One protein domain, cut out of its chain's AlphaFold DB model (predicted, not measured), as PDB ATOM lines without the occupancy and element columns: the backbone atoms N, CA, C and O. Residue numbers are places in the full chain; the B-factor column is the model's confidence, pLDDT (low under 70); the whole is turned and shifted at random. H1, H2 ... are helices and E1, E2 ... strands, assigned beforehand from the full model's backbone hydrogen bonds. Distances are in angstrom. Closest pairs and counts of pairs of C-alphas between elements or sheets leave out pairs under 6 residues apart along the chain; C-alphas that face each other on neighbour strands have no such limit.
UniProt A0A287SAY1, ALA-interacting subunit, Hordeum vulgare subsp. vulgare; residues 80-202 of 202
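AT A GLANCE: This is residues 80 to 202 of the 202 residues of the protein "ALA-interacting subunit" of Hordeum vulgare subsp. vulgare (UniProt A0A287SAY1). Little regular structure: a head of loops and short helices, H1 to H5, from which the hairpin of E1 and E2 reaches out as a thin arm. The 123 printed residues run H1 H2 H3 H4 E1 E2 H5, mostly helix, with 31 in named elements. The whole is loose, radius of gyration of the C-alphas 17.2 A, spanning 61 by 31 by 27 A.

IN THESE COORDINATES: Find C-alpha 88 at (48.031, -15.645, 7.349), where H1, residues 88 to 91, begins. Then come H2, 96 to 100; H3, 102 to 106; H4, 130 to 133; E1, 142 to 144; E2, 152 to 154. H5, 164 to 170, 9.8 A long, ends at (27.789, -11.928, 9.907).

HOW THE PARTS SIT: H2 touches H5, closest C-alphas Gly 100 and Leu 170, 5.5 A. Antiparallel E1 and E2 bring N 144 within 2.8 A of O 152. Every O i to N i+4 pair is within hydrogen-bond range in H2 and H5; H3 has 0 of 1, but 1 of 2 O i to N i+3; H1 and H4 are too short.

THE WHOLE: The printed part has no cut; the H3 to H4 link is long. Residues 147 to 149 and 198 to 202 have pLDDT under 70.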
ATOM      1  N   LEU A  80      47.397   2.932   9.857       94.06
ATOM      2  CA  LEU A  80      48.423   2.201  10.586       94.06
ATOM      3  C   LEU A  80      49.538   1.837   9.612       94.06
ATOM      4  O   LEU A  80      49.277   1.276   8.552       94.06
ATOM      5  N   ASP A  81      50.775   2.156   9.980       92.44
ATOM      6  CA  ASP A  81      51.965   1.727   9.248       92.44
ATOM      7  C   ASP A  81      52.614   0.535   9.963       92.44
ATOM      8  O   ASP A  81      52.546   0.426  11.191       92.44
ATOM      9  N   ARG A  82      53.242  -0.361   9.193       93.25
ATOM     10  CA  ARG A  82      53.906  -1.587   9.684       93.25
ATOM     11  C   ARG A  82      53.002  -2.500  10.528       93.25
ATOM     12  O   ARG A  82      53.471  -3.181  11.437       93.25
ATOM     13  N   PHE A  83      51.709  -2.538  10.207       94.69
ATOM     14  CA  PHE A  83      50.730  -3.428  10.831       94.69
ATOM     15  C   PHE A  83      50.267  -4.507   9.839       94.69
ATOM     16  O   PHE A  83      49.481  -4.247   8.930       94.69
ATOM     17  N   TYR A  84      50.775  -5.731   9.996       95.38
ATOM     18  CA  TYR A  84      50.620  -6.824   9.025       95.38
ATOM     19  C   TYR A  84      49.294  -7.588   9.172       95.38
ATOM     20  O   TYR A  84      49.275  -8.776   9.498       95.38
ATOM     21  N   GLN A  85      48.172  -6.921   8.897       93.62
ATOM     22  CA  GLN A  85      46.835  -7.538   8.959       93.62
ATOM     23  C   GLN A  85      46.646  -8.701   7.972       93.62
ATOM     24  O   GLN A  85      45.821  -9.582   8.187       93.62
ATOM     25  N   ASN A  86      47.413  -8.721   6.883       95.94
ATOM     26  CA  ASN A  86      47.364  -9.769   5.864       95.94
ATOM     27  C   ASN A  86      48.190 -11.015   6.223       95.94
ATOM     28  O   ASN A  86      48.160 -11.999   5.482       95.94
ATOM     29  N   HIS A  87      48.941 -11.003   7.328       96.12
ATOM     30  CA  HIS A  87      49.705 -12.173   7.744       96.12
ATOM     31  C   HIS A  87      48.746 -13.344   7.989       96.12
ATOM     32  O   HIS A  87      47.823 -13.216   8.789       96.12
ATOM     33  N   ARG A  88      48.974 -14.504   7.350       94.12
ATOM     34  CA  ARG A  88      48.031 -15.645   7.349       94.12
ATOM     35  C   ARG A  88      47.494 -15.979   8.742       94.12
ATOM     36  O   ARG A  88      46.289 -16.075   8.917       94.12
ATOM     37  N   ARG A  89      48.380 -16.098   9.740       93.25
ATOM     38  CA  ARG A  89      47.979 -16.406  11.127       93.25
ATOM     39  C   ARG A  89      47.148 -15.308  11.787       93.25
ATOM     40  O   ARG A  89      46.378 -15.626  12.674       93.25
ATOM     41  N   TYR A  90      47.335 -14.046  11.409       95.69
ATOM     42  CA  TYR A  90      46.532 -12.940  11.923       95.69
ATOM     43  C   TYR A  90      45.172 -12.922  11.225       95.69
ATOM     44  O   TYR A  90      44.142 -12.935  11.888       95.69
ATOM     45  N   ALA A  91      45.176 -12.977   9.890       95.31
ATOM     46  CA  ALA A  91      43.981 -12.891   9.059       95.31
ATOM     47  C   ALA A  91      42.965 -14.007   9.337       95.31
ATOM     48  O   ALA A  91      41.779 -13.783   9.148       95.31
ATOM     49  N   THR A  92      43.406 -15.183   9.797       94.38
ATOM     50  CA  THR A  92      42.521 -16.302  10.167       94.38
ATOM     51  C   THR A  92      42.229 -16.386  11.668       94.38
ATOM     52  O   THR A  92      41.536 -17.305  12.091       94.38
ATOM     53  N   SER A  93      42.760 -15.476  12.494       96.00
ATOM     54  CA  SER A  93      42.605 -15.528  13.954       96.00
ATOM     55  C   SER A  93      41.327 -14.830  14.408       96.00
ATOM     56  O   SER A  93      41.359 -13.737  14.978       96.00
ATOM     57  N   PHE A  94      40.200 -15.463  14.097       93.88
ATOM     58  CA  PHE A  94      38.848 -15.105  14.520       93.88
ATOM     59  C   PHE A  94      37.917 -16.307  14.289       93.88
ATOM     60  O   PHE A  94      38.263 -17.228  13.551       93.88
ATOM     61  N   ASN A  95      36.725 -16.307  14.887       94.00
ATOM     62  CA  ASN A  95      35.731 -17.359  14.667       94.00
ATOM     63  C   ASN A  95      34.389 -16.748  14.239       94.00
ATOM     64  O   ASN A  95      33.760 -16.026  15.005       94.00
ATOM     65  N   ILE A  96      33.949 -17.027  13.007       90.75
ATOM     66  CA  ILE A  96      32.707 -16.455  12.452       90.75
ATOM     67  C   ILE A  96      31.469 -16.971  13.189       90.75
ATOM     68  O   ILE A  96      30.559 -16.191  13.454       90.75
ATOM     69  N   ALA A  97      31.437 -18.260  13.537       92.38
ATOM     70  CA  ALA A  97      30.292 -18.872  14.208       92.38
ATOM     71  C   ALA A  97      30.039 -18.203  15.572       92.38
ATOM     72  O   ALA A  97      28.922 -17.770  15.845       92.38
ATOM     73  N   GLN A  98      31.107 -17.967  16.342       93.31
ATOM     74  CA  GLN A  98      31.079 -17.228  17.607       93.31
ATOM     75  C   GLN A  98      30.553 -15.793  17.450       93.31
ATOM     76  O   GLN A  98      29.868 -15.275  18.327       93.31
ATOM     77  N   LEU A  99      30.882 -15.126  16.343       91.56
ATOM     78  CA  LEU A  99      30.455 -13.749  16.080       91.56
ATOM     79  C   LEU A  99      28.982 -13.657  15.649       91.56
ATOM     80  O   LEU A  99      28.381 -12.587  15.783       91.56
ATOM     81  N   GLY A 100      28.417 -14.751  15.132       90.81
ATOM     82  CA  GLY A 100      27.067 -14.822  14.577       90.81
ATOM     83  C   GLY A 100      26.015 -15.404  15.523       90.81
ATOM     84  O   GLY A 100      24.892 -14.897  15.549       90.81
ATOM     85  N   ASP A 101      26.365 -16.428  16.305       91.69
ATOM     86  CA  ASP A 101      25.426 -17.183  17.141       91.69
ATOM     87  C   ASP A 101      25.851 -17.163  18.625       91.69
ATOM     88  O   ASP A 101      26.930 -17.653  18.963       91.69
ATOM     89  N   PRO A 102      24.998 -16.662  19.541       91.25
ATOM     90  CA  PRO A 102      25.255 -16.707  20.981       91.25
ATOM     91  C   PRO A 102      25.539 -18.111  21.539       91.25
ATOM     92  O   PRO A 102      26.206 -18.239  22.567       91.25
ATOM     93  N   LYS A 103      25.055 -19.179  20.889       92.50
ATOM     94  CA  LYS A 103      25.318 -20.569  21.307       92.50
ATOM     95  C   LYS A 103      26.783 -20.971  21.125       92.50
ATOM     96  O   LYS A 103      27.284 -21.803  21.874       92.50
ATOM     97  N   GLU A 104      27.478 -20.349  20.180       92.81
ATOM     98  CA  GLU A 104      28.883 -20.628  19.868       92.81
ATOM     99  C   GLU A 104      29.850 -19.902  20.819       92.81
ATOM    100  O   GLU A 104      31.046 -20.184  20.835       92.81
ATOM    101  N   GLU A 105      29.355 -19.000  21.672       89.81
ATOM    102  CA  GLU A 105      30.168 -18.291  22.670       89.81
ATOM    103  C   GLU A 105      30.803 -19.219  23.711       89.81
ATOM    104  O   GLU A 105      31.876 -18.919  24.234       89.81
ATOM    105  N   VAL A 106      30.138 -20.335  24.023       90.75
ATOM    106  CA  VAL A 106      30.614 -21.338  24.988       90.75
ATOM    107  C   VAL A 106      31.381 -22.478  24.319       90.75
ATOM    108  O   VAL A 106      31.867 -23.365  25.017       90.75
ATOM    109  N   ASN A 107      31.499 -22.471  22.986       90.25
ATOM    110  CA  ASN A 107      32.168 -23.531  22.246       90.25
ATOM    111  C   ASN A 107      33.673 -23.547  22.587       90.25
ATOM    112  O   ASN A 107      34.386 -22.584  22.287       90.25
ATOM    113  N   PRO A 108      34.194 -24.636  23.186       85.62
ATOM    114  CA  PRO A 108      35.601 -24.726  23.548       85.62
ATOM    115  C   PRO A 108      36.500 -25.058  22.348       85.62
ATOM    116  O   PRO A 108      37.711 -25.121  22.506       85.62
ATOM    117  N   TYR A 109      35.961 -25.295  21.149       88.56
ATOM    118  CA  TYR A 109      36.722 -25.710  19.968       88.56
ATOM    119  C   TYR A 109      37.032 -24.541  19.022       88.56
ATOM    120  O   TYR A 109      36.766 -24.594  17.825       88.56
ATOM    121  N   ILE A 110      37.682 -23.497  19.541       92.12
ATOM    122  CA  ILE A 110      38.039 -22.269  18.800       92.12
ATOM    123  C   ILE A 110      39.549 -22.173  18.515       92.12
ATOM    124  O   ILE A 110      40.216 -21.184  18.819       92.12
ATOM    125  N   LYS A 111      40.128 -23.236  17.940       87.00
ATOM    126  CA  LYS A 111      41.590 -23.354  17.731       87.00
ATOM    127  C   LYS A 111      42.171 -22.288  16.795       87.00
ATOM    128  O   LYS A 111      43.311 -21.878  17.011       87.00
ATOM    129  N   ASP A 112      41.396 -21.820  15.819       90.75
ATOM    130  CA  ASP A 112      41.832 -20.792  14.863       90.75
ATOM    131  C   ASP A 112      42.096 -19.442  15.542       90.75
ATOM    132  O   ASP A 112      42.959 -18.679  15.113       90.75
ATOM    133  N   CYS A 113      41.455 -19.192  16.685       94.62
ATOM    134  CA  CYS A 113      41.640 -17.985  17.483       94.62
ATOM    135  C   CYS A 113      42.928 -17.959  18.320       94.62
ATOM    136  O   CYS A 113      43.156 -17.002  19.059       94.62
ATOM    137  N   LYS A 114      43.795 -18.976  18.251       92.56
ATOM    138  CA  LYS A 114      45.059 -18.954  19.006       92.56
ATOM    139  C   LYS A 114      45.958 -17.777  18.576       92.56
ATOM    140  O   LYS A 114      46.034 -17.476  17.383       92.56
ATOM    141  N   PRO A 115      46.721 -17.169  19.507       92.12
ATOM    142  CA  PRO A 115      46.829 -17.525  20.929       92.12
ATOM    143  C   PRO A 115      45.673 -17.001  21.801       92.12
ATOM    144  O   PRO A 115      45.393 -17.600  22.833       92.12
ATOM    145  N   GLU A 116      44.945 -15.980  21.352       93.56
ATOM    146  CA  GLU A 116      43.896 -15.276  22.114       93.56
ATOM    147  C   GLU A 116      42.526 -15.976  22.036       93.56
ATOM    148  O   GLU A 116      41.487 -15.360  21.788       93.56
ATOM    149  N   ALA A 117      42.536 -17.300  22.197       93.81
ATOM    150  CA  ALA A 117      41.339 -18.136  22.164       93.81
ATOM    151  C   ALA A 117      40.694 -18.276  23.551       93.81
ATOM    152  O   ALA A 117      39.473 -18.228  23.671       93.81
ATOM    153  N   TYR A 118      41.508 -18.425  24.596       92.69
ATOM    154  CA  TYR A 118      41.046 -18.719  25.953       92.69
ATOM    155  C   TYR A 118      41.632 -17.722  26.945       92.69
ATOM    156  O   TYR A 118      42.773 -17.282  26.799       92.69
ATOM    157  N   ALA A 119      40.855 -17.386  27.968       90.44
ATOM    158  CA  ALA A 119      41.344 -16.623  29.102       90.44
ATOM    159  C   ALA A 119      42.185 -17.509  30.035       90.44
ATOM    160  O   ALA A 119      42.226 -18.731  29.892       90.44
ATOM    161  N   GLY A 120      42.833 -16.899  31.032       86.62
ATOM    162  CA  GLY A 120      43.713 -17.616  31.965       86.62
ATOM    163  C   GLY A 120      43.035 -18.745  32.754       86.62
ATOM    164  O   GLY A 120      43.708 -19.662  33.203       86.62
ATOM    165  N   ASN A 121      41.705 -18.716  32.880       86.69
ATOM    166  CA  ASN A 121      40.900 -19.767  33.512       86.69
ATOM    167  C   ASN A 121      40.430 -20.867  32.533       86.69
ATOM    168  O   ASN A 121      39.590 -21.685  32.898       86.69
ATOM    169  N   GLY A 122      40.893 -20.856  31.279       88.19
ATOM    170  CA  GLY A 122      40.497 -21.809  30.235       88.19
ATOM    171  C   GLY A 122      39.144 -21.527  29.571       88.19
ATOM    172  O   GLY A 122      38.776 -22.227  28.632       88.19
ATOM    173  N   SER A 123      38.406 -20.499  30.005       91.75
ATOM    174  CA  SER A 123      37.131 -20.131  29.376       91.75
ATOM    175  C   SER A 123      37.356 -19.485  28.001       91.75
ATOM    176  O   SER A 123      38.291 -18.688  27.867       91.75
ATOM    177  N   PRO A 124      36.501 -19.753  26.993       93.81
ATOM    178  CA  PRO A 124      36.560 -19.071  25.702       93.81
ATOM    179  C   PRO A 124      36.505 -17.546  25.845       93.81
ATOM    180  O   PRO A 124      35.731 -16.999  26.641       93.81
ATOM    181  N   VAL A 125      37.332 -16.853  25.065       94.12
ATOM    182  CA  VAL A 125      37.270 -15.398  24.897       94.12
ATOM    183  C   VAL A 125      36.228 -15.076  23.834       94.12
ATOM    184  O   VAL A 125      36.187 -15.722  22.793       94.12
ATOM    185  N   VAL A 126      35.397 -14.064  24.068       94.12
ATOM    186  CA  VAL A 126      34.422 -13.570  23.090       94.12
ATOM    187  C   VAL A 126      34.618 -12.066  22.930       94.12
ATOM    188  O   VAL A 126      34.564 -11.350  23.934       94.12
ATOM    189  N   PRO A 127      34.797 -11.547  21.706       94.56
ATOM    190  CA  PRO A 127      35.223 -12.261  20.499       94.56
ATOM    191  C   PRO A 127      36.673 -12.765  20.620       94.56
ATOM    192  O   PRO A 127      37.536 -12.043  21.122       94.56
ATOM    193  N   CYS A 128      36.950 -13.980  20.149       94.88
ATOM    194  CA  CYS A 128      38.288 -14.569  20.191       94.88
ATOM    195  C   CYS A 128      39.199 -14.111  19.042       94.88
ATOM    196  O   CYS A 128      38.737 -13.683  17.980       94.88
ATOM    197  N   GLY A 129      40.507 -14.283  19.245       95.12
ATOM    198  CA  GLY A 129      41.516 -14.165  18.198       95.12
ATOM    199  C   GLY A 129      42.211 -12.809  18.101       95.12
ATOM    200  O   GLY A 129      41.770 -11.798  18.652       95.12
ATOM    201  N   LEU A 130      43.341 -12.801  17.390       94.94
ATOM    202  CA  LEU A 130      44.237 -11.647  17.288       94.94
ATOM    203  C   LEU A 130      43.560 -10.436  16.646       94.94
ATOM    204  O   LEU A 130      43.825  -9.317  17.073       94.94
ATOM    205  N   VAL A 131      42.663 -10.653  15.677       94.56
ATOM    206  CA  VAL A 131      41.964  -9.563  14.975       94.56
ATOM    207  C   VAL A 131      41.160  -8.713  15.953       94.56
ATOM    208  O   VAL A 131      41.221  -7.484  15.909       94.56
ATOM    209  N   ALA A 132      40.419  -9.365  16.850       93.75
ATOM    210  CA  ALA A 132      39.681  -8.669  17.889       93.75
ATOM    211  C   ALA A 132      40.617  -8.147  18.982       93.75
ATOM    212  O   ALA A 132      40.465  -7.013  19.432       93.75
ATOM    213  N   TRP A 133      41.600  -8.947  19.396       94.56
ATOM    214  CA  TRP A 133      42.495  -8.612  20.501       94.56
ATOM    215  C   TRP A 133      43.330  -7.349  20.255       94.56
ATOM    216  O   TRP A 133      43.536  -6.569  21.186       94.56
ATOM    217  N   SER A 134      43.764  -7.101  19.018       94.19
ATOM    218  CA  SER A 134      44.503  -5.893  18.624       94.19
ATOM    219  C   SER A 134      43.599  -4.780  18.080       94.19
ATOM    220  O   SER A 134      44.002  -4.036  17.184       94.19
ATOM    221  N   LEU A 135      42.367  -4.666  18.588       93.19
ATOM    222  CA  LEU A 135      41.435  -3.605  18.205       93.19
ATOM    223  C   LEU A 135      42.068  -2.217  18.387       93.19
ATOM    224  O   LEU A 135      42.670  -1.924  19.416       93.19
ATOM    225  N   PHE A 136      41.892  -1.329  17.416       92.88
ATOM    226  CA  PHE A 136      42.364   0.045  17.536       92.88
ATOM    227  C   PHE A 136      41.678   0.777  18.710       92.88
ATOM    228  O   PHE A 136      40.470   0.641  18.898       92.88
ATOM    229  N   ASN A 137      42.436   1.532  19.516       91.75
ATOM    230  CA  ASN A 137      41.943   2.097  20.784       91.75
ATOM    231  C   ASN A 137      41.979   3.630  20.876       91.75
ATOM    232  O   ASN A 137      41.547   4.179  21.890       91.75
ATOM    233  N   ASP A 138      42.486   4.346  19.871       91.00
ATOM    234  CA  ASP A 138      42.527   5.804  19.991       91.00
ATOM    235  C   ASP A 138      41.139   6.398  19.750       91.00
ATOM    236  O   ASP A 138      40.341   5.931  18.931       91.00
ATOM    237  N   THR A 139      40.852   7.478  20.469       90.94
ATOM    238  CA  THR A 139      39.585   8.196  20.367       90.94
ATOM    239  C   THR A 139      39.811   9.607  19.861       90.94
ATOM    240  O   THR A 139      40.540  10.381  20.477       90.94
ATOM    241  N   TYR A 140      39.115   9.966  18.786       90.75
ATOM    242  CA  TYR A 140      39.205  11.293  18.185       90.75
ATOM    243  C   TYR A 140      37.994  12.160  18.530       90.75
ATOM    244  O   TYR A 140      36.855  11.682  18.605       90.75
ATOM    245  N   SER A 141      38.257  13.455  18.688       91.56
ATOM    246  CA  SER A 141      37.264  14.525  18.739       91.56
ATOM    247  C   SER A 141      37.788  15.705  17.926       91.56
ATOM    248  O   SER A 141      38.997  15.932  17.875       91.56
ATOM    249  N   PHE A 142      36.894  16.426  17.255       91.44
ATOM    250  CA  PHE A 142      37.267  17.528  16.376       91.44
ATOM    251  C   PHE A 142      36.554  18.797  16.816       91.44
ATOM    252  O   PHE A 142      35.384  18.767  17.196       91.44
ATOM    253  N   ALA A 143      37.258  19.919  16.727       91.00
ATOM    254  CA  ALA A 143      36.686  21.238  16.918       91.00
ATOM    255  C   ALA A 143      37.190  22.166  15.814       91.00
ATOM    256  O   ALA A 143      38.382  22.189  15.501       91.00
ATOM    257  N   ARG A 144      36.278  22.934  15.222       89.06
ATOM    258  CA  ARG A 144      36.589  23.978  14.255       89.06
ATOM    259  C   ARG A 144      36.927  25.258  15.015       89.06
ATOM    260  O   ARG A 144      36.142  25.719  15.835       89.06
ATOM    261  N   ARG A 145      38.095  25.834  14.735       84.50
ATOM    262  CA  ARG A 145      38.518  27.139  15.261       84.50
ATOM    263  C   ARG A 145      38.765  28.089  14.088       84.50
ATOM    264  O   ARG A 145      39.831  28.003  13.479       84.50
ATOM    265  N   PRO A 146      37.792  28.935  13.711       75.00
ATOM    266  CA  PRO A 146      38.038  29.985  12.732       75.00
ATOM    267  C   PRO A 146      39.015  31.020  13.309       75.00
ATOM    268  O   PRO A 146      39.031  31.258  14.518       75.00
ATOM    269  N   SER A 147      39.850  31.619  12.455       63.28
ATOM    270  CA  SER A 147      40.805  32.659  12.855       63.28
ATOM    271  C   SER A 147      40.071  33.805  13.567       63.28
ATOM    272  O   SER A 147      39.323  34.535  12.928       63.28
ATOM    273  N   GLY A 148      40.256  33.936  14.886       62.31
ATOM    274  CA  GLY A 148      39.659  34.999  15.710       62.31
ATOM    275  C   GLY A 148      38.361  34.654  16.460       62.31
ATOM    276  O   GLY A 148      37.811  35.537  17.108       62.31
ATOM    277  N   GLY A 149      37.870  33.407  16.407       66.38
ATOM    278  CA  GLY A 149      36.622  32.989  17.071       66.38
ATOM    279  C   GLY A 149      36.773  31.882  18.122       66.38
ATOM    280  O   GLY A 149      37.813  31.229  18.232       66.38
ATOM    281  N   GLY A 150      35.699  31.647  18.885       71.44
ATOM    282  CA  GLY A 150      35.573  30.508  19.803       71.44
ATOM    283  C   GLY A 150      35.523  29.157  19.073       71.44
ATOM    284  O   GLY A 150      35.194  29.081  17.891       71.44
ATOM    285  N   GLY A 151      35.885  28.074  19.768       80.56
ATOM    286  CA  GLY A 151      35.906  26.728  19.187       80.56
ATOM    287  C   GLY A 151      34.515  26.099  19.082       80.56
ATOM    288  O   GLY A 151      33.814  25.986  20.081       80.56
ATOM    289  N   GLU A 152      34.153  25.624  17.893       88.12
ATOM    290  CA  GLU A 152      32.910  24.894  17.627       88.12
ATOM    291  C   GLU A 152      33.185  23.387  17.567       88.12
ATOM    292  O   GLU A 152      33.987  22.927  16.752       88.12
ATOM    293  N   ALA A 153      32.527  22.593  18.411       90.12
ATOM    294  CA  ALA A 153      32.686  21.141  18.400       90.12
ATOM    295  C   ALA A 153      32.039  20.518  17.150       90.12
ATOM    296  O   ALA A 153      30.865  20.746  16.861       90.12
ATOM    297  N   LEU A 154      32.787  19.679  16.431       90.25
ATOM    298  CA  LEU A 154      32.285  18.942  15.274       90.25
ATOM    299  C   LEU A 154      31.818  17.549  15.705       90.25
ATOM    300  O   LEU A 154      32.584  16.753  16.257       90.25
ATOM    301  N   ARG A 155      30.554  17.226  15.421       90.12
ATOM    302  CA  ARG A 155      29.983  15.911  15.733       90.12
ATOM    303  C   ARG A 155      30.491  14.853  14.751       90.12
ATOM    304  O   ARG A 155      30.167  14.900  13.568       90.12
ATOM    305  N   VAL A 156      31.205  13.851  15.262       89.56
ATOM    306  CA  VAL A 156      31.625  12.669  14.491       89.56
ATOM    307  C   VAL A 156      30.573  11.576  14.611       89.56
ATOM    308  O   VAL A 156      30.256  11.126  15.715       89.56
ATOM    309  N   ILE A 157      30.043  11.124  13.477       89.31
ATOM    310  CA  ILE A 157      29.123   9.987  13.426       89.31
ATOM    311  C   ILE A 157      29.952   8.700  13.473       89.31
ATOM    312  O   ILE A 157      30.764   8.456  12.590       89.31
ATOM    313  N   LYS A 158      29.741   7.880  14.509       86.38
ATOM    314  CA  LYS A 158      30.434   6.588  14.709       86.38
ATOM    315  C   LYS A 158      29.553   5.373  14.391       86.38
ATOM    316  O   LYS A 158      29.952   4.238  14.606       86.38
ATOM    317  N   SER A 159      28.328   5.603  13.927       84.69
ATOM    318  CA  SER A 159      27.354   4.566  13.577       84.69
ATOM    319  C   SER A 159      27.259   4.393  12.065       84.69
ATOM    320  O   SER A 159      27.364   5.367  11.328       84.69
ATOM    321  N   GLY A 160      26.978   3.173  11.603       84.38
ATOM    322  CA  GLY A 160      26.721   2.913  10.183       84.38
ATOM    323  C   GLY A 160      27.965   2.922   9.291       84.38
ATOM    324  O   GLY A 160      27.811   2.927   8.075       84.38
ATOM    325  N   ILE A 161      29.167   2.892   9.874       88.88
ATOM    326  CA  ILE A 161      30.434   2.964   9.131       88.88
ATOM    327  C   ILE A 161      30.924   1.609   8.597       88.88
ATOM    328  O   ILE A 161      31.776   1.566   7.720       88.88
ATOM    329  N   SER A 162      30.387   0.495   9.107       87.75
ATOM    330  CA  SER A 162      30.684  -0.841   8.576       87.75
ATOM    331  C   SER A 162      29.821  -1.170   7.354       87.75
ATOM    332  O   SER A 162      28.857  -0.459   7.037       87.75
ATOM    333  N   TRP A 163      30.087  -2.291   6.691       88.69
ATOM    334  CA  TRP A 163      29.211  -2.749   5.616       88.69
ATOM    335  C   TRP A 163      27.855  -3.200   6.168       88.69
ATOM    336  O   TRP A 163      27.749  -3.778   7.254       88.69
ATOM    337  N   ARG A 164      26.784  -2.930   5.412       88.19
ATOM    338  CA  ARG A 164      25.420  -3.338   5.784       88.19
ATOM    339  C   ARG A 164      25.294  -4.862   5.869       88.19
ATOM    340  O   ARG A 164      24.748  -5.366   6.844       88.19
ATOM    341  N   SER A 165      25.859  -5.570   4.893       88.31
ATOM    342  CA  SER A 165      25.873  -7.035   4.834       88.31
ATOM    343  C   SER A 165      26.522  -7.666   6.064       88.31
ATOM    344  O   SER A 165      25.993  -8.640   6.592       88.31
ATOM    345  N   GLU A 166      27.617  -7.092   6.566       85.69
ATOM    346  CA  GLU A 166      28.264  -7.556   7.795       85.69
ATOM    347  C   GLU A 166      27.318  -7.446   8.992       85.69
ATOM    348  O   GLU A 166      27.102  -8.430   9.699       85.69
ATOM    349  N   ARG A 167      26.715  -6.268   9.200       84.56
ATOM    350  CA  ARG A 167      25.813  -6.024  10.339       84.56
ATOM    351  C   ARG A 167      24.584  -6.923  10.340       84.56
ATOM    352  O   ARG A 167      24.056  -7.206  11.408       84.56
ATOM    353  N   GLU A 168      24.098  -7.292   9.162       84.25
ATOM    354  CA  GLU A 168      22.852  -8.045   9.015       84.25
ATOM    355  C   GLU A 168      23.067  -9.560   8.951       84.25
ATOM    356  O   GLU A 168      22.178 -10.298   9.362       84.25
ATOM    357  N   ARG A 169      24.211 -10.031   8.432       82.38
ATOM    358  CA  ARG A 169      24.420 -11.458   8.123       82.38
ATOM    359  C   ARG A 169      25.566 -12.115   8.880       82.38
ATOM    360  O   ARG A 169      25.535 -13.329   9.035       82.38
ATOM    361  N   LEU A 170      26.579 -11.357   9.300       83.75
ATOM    362  CA  LEU A 170      27.789 -11.928   9.907       83.75
ATOM    363  C   LEU A 170      27.843 -11.759  11.425       83.75
ATOM    364  O   LEU A 170      28.475 -12.571  12.090       83.75
ATOM    365  N   PHE A 171      27.199 -10.726  11.975       87.31
ATOM    366  CA  PHE A 171      27.276 -10.423  13.404       87.31
ATOM    367  C   PHE A 171      25.922 -10.551  14.096       87.31
ATOM    368  O   PHE A 171      24.965  -9.856  13.753       87.31
ATOM    369  N   GLY A 172      25.869 -11.408  15.112       86.31
ATOM    370  CA  GLY A 172      24.690 -11.622  15.935       86.31
ATOM    371  C   GLY A 172      24.374 -10.402  16.803       86.31
ATOM    372  O   GLY A 172      25.256  -9.787  17.405       86.31
ATOM    373  N   LYS A 173      23.086 -10.058  16.917       86.06
ATOM    374  CA  LYS A 173      22.616  -8.928  17.748       86.06
ATOM    375  C   LYS A 173      22.776  -9.171  19.251       86.06
ATOM    376  O   LYS A 173      22.756  -8.218  20.023       86.06
ATOM    377  N   HIS A 174      22.927 -10.432  19.649       90.12
ATOM    378  CA  HIS A 174      22.971 -10.868  21.042       90.12
ATOM    379  C   HIS A 174      24.315 -11.490  21.431       90.12
ATOM    380  O   HIS A 174      24.367 -12.206  22.423       90.12
ATOM    381  N   VAL A 175      25.380 -11.202  20.672       91.19
ATOM    382  CA  VAL A 175      26.741 -11.635  21.002       91.19
ATOM    383  C   VAL A 175      27.471 -10.532  21.754       91.19
ATOM    384  O   VAL A 175      27.679  -9.441  21.211       91.19
ATOM    385  N   TYR A 176      27.867 -10.815  22.995       92.50
ATOM    386  CA  TYR A 176      28.486  -9.841  23.896       92.50
ATOM    387  C   TYR A 176      29.919 -10.231  24.264       92.50
ATOM    388  O   TYR A 176      30.217 -11.417  24.401       92.50
ATOM    389  N   PRO A 177      30.814  -9.247  24.468       93.69
ATOM    390  CA  PRO A 177      32.168  -9.526  24.916       93.69
ATOM    391  C   PRO A 177      32.201 -10.264  26.262       93.69
ATOM    392  O   PRO A 177      31.574  -9.827  27.230       93.69
ATOM    393  N   LYS A 178      32.975 -11.350  26.342       92.69
ATOM    394  CA  LYS A 178      33.178 -12.175  27.545       92.69
ATOM    395  C   LYS A 178      34.646 -12.555  27.662       92.69
ATOM    396  O   LYS A 178      35.284 -12.881  26.667       92.69
ATOM    397  N   ASN A 179      35.190 -12.505  28.878       92.12
ATOM    398  CA  ASN A 179      36.585 -12.861  29.181       92.12
ATOM    399  C   ASN A 179      37.655 -12.111  28.346       92.12
ATOM    400  O   ASN A 179      38.821 -12.500  28.329       92.12
ATOM    401  N   PHE A 180      37.275 -11.034  27.655       92.62
ATOM    402  CA  PHE A 180      38.117 -10.333  26.693       92.62
ATOM    403  C   PHE A 180      39.171  -9.470  27.392       92.62
ATOM    404  O   PHE A 180      38.824  -8.570  28.155       92.62
ATOM    405  N   GLN A 181      40.452  -9.750  27.125       89.12
ATOM    406  CA  GLN A 181      41.605  -9.084  27.751       89.12
ATOM    407  C   GLN A 181      41.533  -9.026  29.296       89.12
ATOM    408  O   GLN A 181      41.905  -8.029  29.909       89.12
ATOM    409  N   ASN A 182      41.056 -10.103  29.935       80.31
ATOM    410  CA  ASN A 182      40.973 -10.219  31.400       80.31
ATOM    411  C   ASN A 182      42.293 -10.691  32.061       80.31
ATOM    412  O   ASN A 182      42.329 -10.990  33.251       80.31
ATOM    413  N   GLY A 183      43.367 -10.837  31.278       75.06
ATOM    414  CA  GLY A 183      44.686 -11.269  31.744       75.06
ATOM    415  C   GLY A 183      45.657 -10.108  31.978       75.06
ATOM    416  O   GLY A 183      45.282  -8.938  31.973       75.06
ATOM    417  N   THR A 184      46.937 -10.440  32.146       73.12
ATOM    418  CA  THR A 184      48.029  -9.456  32.277       73.12
ATOM    419  C   THR A 184      48.389  -8.787  30.951       73.12
ATOM    420  O   THR A 184      48.891  -7.665  30.941       73.12
ATOM    421  N   LEU A 185      48.128  -9.463  29.828       78.50
ATOM    422  CA  LEU A 185      48.394  -8.944  28.493       78.50
ATOM    423  C   LEU A 185      47.186  -8.169  27.965       78.50
ATOM    424  O   LEU A 185      46.074  -8.688  27.870       78.50
ATOM    425  N   VAL A 186      47.444  -6.923  27.581       83.88
ATOM    426  CA  VAL A 186      46.497  -6.023  26.923       83.88
ATOM    427  C   VAL A 186      47.060  -5.716  25.543       83.88
ATOM    428  O   VAL A 186      48.197  -5.263  25.429       83.88
ATOM    429  N   GLY A 187      46.275  -5.991  24.507       85.38
ATOM    430  CA  GLY A 187      46.680  -5.764  23.126       85.38
ATOM    431  C   GLY A 187      46.262  -4.398  22.635       85.38
ATOM    432  O   GLY A 187      47.039  -3.448  22.618       85.38
ATOM    433  N   GLY A 188      45.008  -4.336  22.209       89.81
ATOM    434  CA  GLY A 188      44.351  -3.133  21.736       89.81
ATOM    435  C   GLY A 188      43.297  -2.604  22.704       89.81
ATOM    436  O   GLY A 188      43.441  -2.656  23.925       89.81
ATOM    437  N   GLY A 189      42.219  -2.079  22.136       89.25
ATOM    438  CA  GLY A 189      41.115  -1.482  22.866       89.25
ATOM    439  C   GLY A 189      40.267  -2.497  23.611       89.25
ATOM    440  O   GLY A 189      40.115  -3.645  23.205       89.25
ATOM    441  N   ARG A 190      39.667  -2.035  24.709       89.94
ATOM    442  CA  ARG A 190      38.721  -2.830  25.496       89.94
ATOM    443  C   ARG A 190      37.336  -2.795  24.871       89.94
ATOM    444  O   ARG A 190      36.920  -1.783  24.302       89.94
ATOM    445  N   LEU A 191      36.594  -3.880  25.036       90.69
ATOM    446  CA  LEU A 191      35.200  -3.974  24.626       90.69
ATOM    447  C   LEU A 191      34.273  -3.756  25.827       90.69
ATOM    448  O   LEU A 191      34.603  -4.113  26.954       90.69
ATOM    449  N   ASP A 192      33.125  -3.130  25.579       90.06
ATOM    450  CA  ASP A 192      32.105  -2.894  26.600       90.06
ATOM    451  C   ASP A 192      31.205  -4.138  26.698       90.06
ATOM    452  O   ASP A 192      30.527  -4.451  25.717       90.06
ATOM    453  N   PRO A 193      31.163  -4.843  27.844       90.56
ATOM    454  CA  PRO A 193      30.377  -6.070  27.991       90.56
ATOM    455  C   PRO A 193      28.863  -5.834  27.891       90.56
ATOM    456  O   PRO A 193      28.108  -6.784  27.712       90.56
ATOM    457  N   ARG A 194      28.395  -4.580  27.984       90.19
ATOM    458  CA  ARG A 194      26.971  -4.221  27.852       90.19
ATOM    459  C   ARG A 194      26.551  -3.960  26.410       90.19
ATOM    460  O   ARG A 194      25.379  -3.697  26.148       90.19
ATOM    461  N   LYS A 195      27.500  -3.973  25.475       88.50
ATOM    462  CA  LYS A 195      27.270  -3.646  24.073       88.50
ATOM    463  C   LYS A 195      27.585  -4.851  23.195       88.50
ATOM    464  O   LYS A 195      28.651  -5.442  23.363       88.50
ATOM    465  N   PRO A 196      26.718  -5.197  22.225       86.19
ATOM    466  CA  PRO A 196      27.016  -6.284  21.309       86.19
ATOM    467  C   PRO A 196      28.307  -6.011  20.538       86.19
ATOM    468  O   PRO A 196      28.567  -4.861  20.158       86.19
ATOM    469  N   VAL A 197      29.069  -7.058  20.229       79.31
ATOM    470  CA  VAL A 197      30.299  -6.987  19.419       79.31
ATOM    471  C   VAL A 197      30.151  -6.137  18.138       79.31
ATOM    472  O   VAL A 197      31.031  -5.316  17.872       79.31
ATOM    473  N   PRO A 198      29.057  -6.216  17.349       66.31
ATOM    474  CA  PRO A 198      28.902  -5.374  16.154       66.31
ATOM    475  C   PRO A 198      28.745  -3.866  16.408       66.31
ATOM    476  O   PRO A 198      28.862  -3.085  15.466       66.31
ATOM    477  N   SER A 199      28.465  -3.428  17.638       56.78
ATOM    478  CA  SER A 199      28.107  -2.029  17.928       56.78
ATOM    479  C   SER A 199      29.304  -1.080  18.084       56.78
ATOM    480  O   SER A 199      29.135   0.138  17.997       56.78
ATOM    481  N   ARG A 200      30.517  -1.614  18.285       51.97
ATOM    482  CA  ARG A 200      31.776  -0.854  18.343       51.97
ATOM    483  C   ARG A 200      32.624  -1.189  17.120       51.97
ATOM    484  O   ARG A 200      33.542  -1.997  17.181       51.97
ATOM    485  N   ARG A 201      32.315  -0.557  15.994       53.00
ATOM    486  CA  ARG A 201      33.285  -0.405  14.907       53.00
ATOM    487  C   ARG A 201      33.418   1.077  14.653       53.00
ATOM    488  O   ARG A 201      32.469   1.693  14.184       53.00
ATOM    489  N   SER A 202      34.541   1.610  15.115       39.00
ATOM    490  CA  SER A 202      35.130   2.904  14.773       39.00
ATOM    491  C   SER A 202      36.246   2.666  13.776       39.00
ATOM    492  O   SER A 202      36.973   1.676  14.019       39.00
TER     493      SER A 202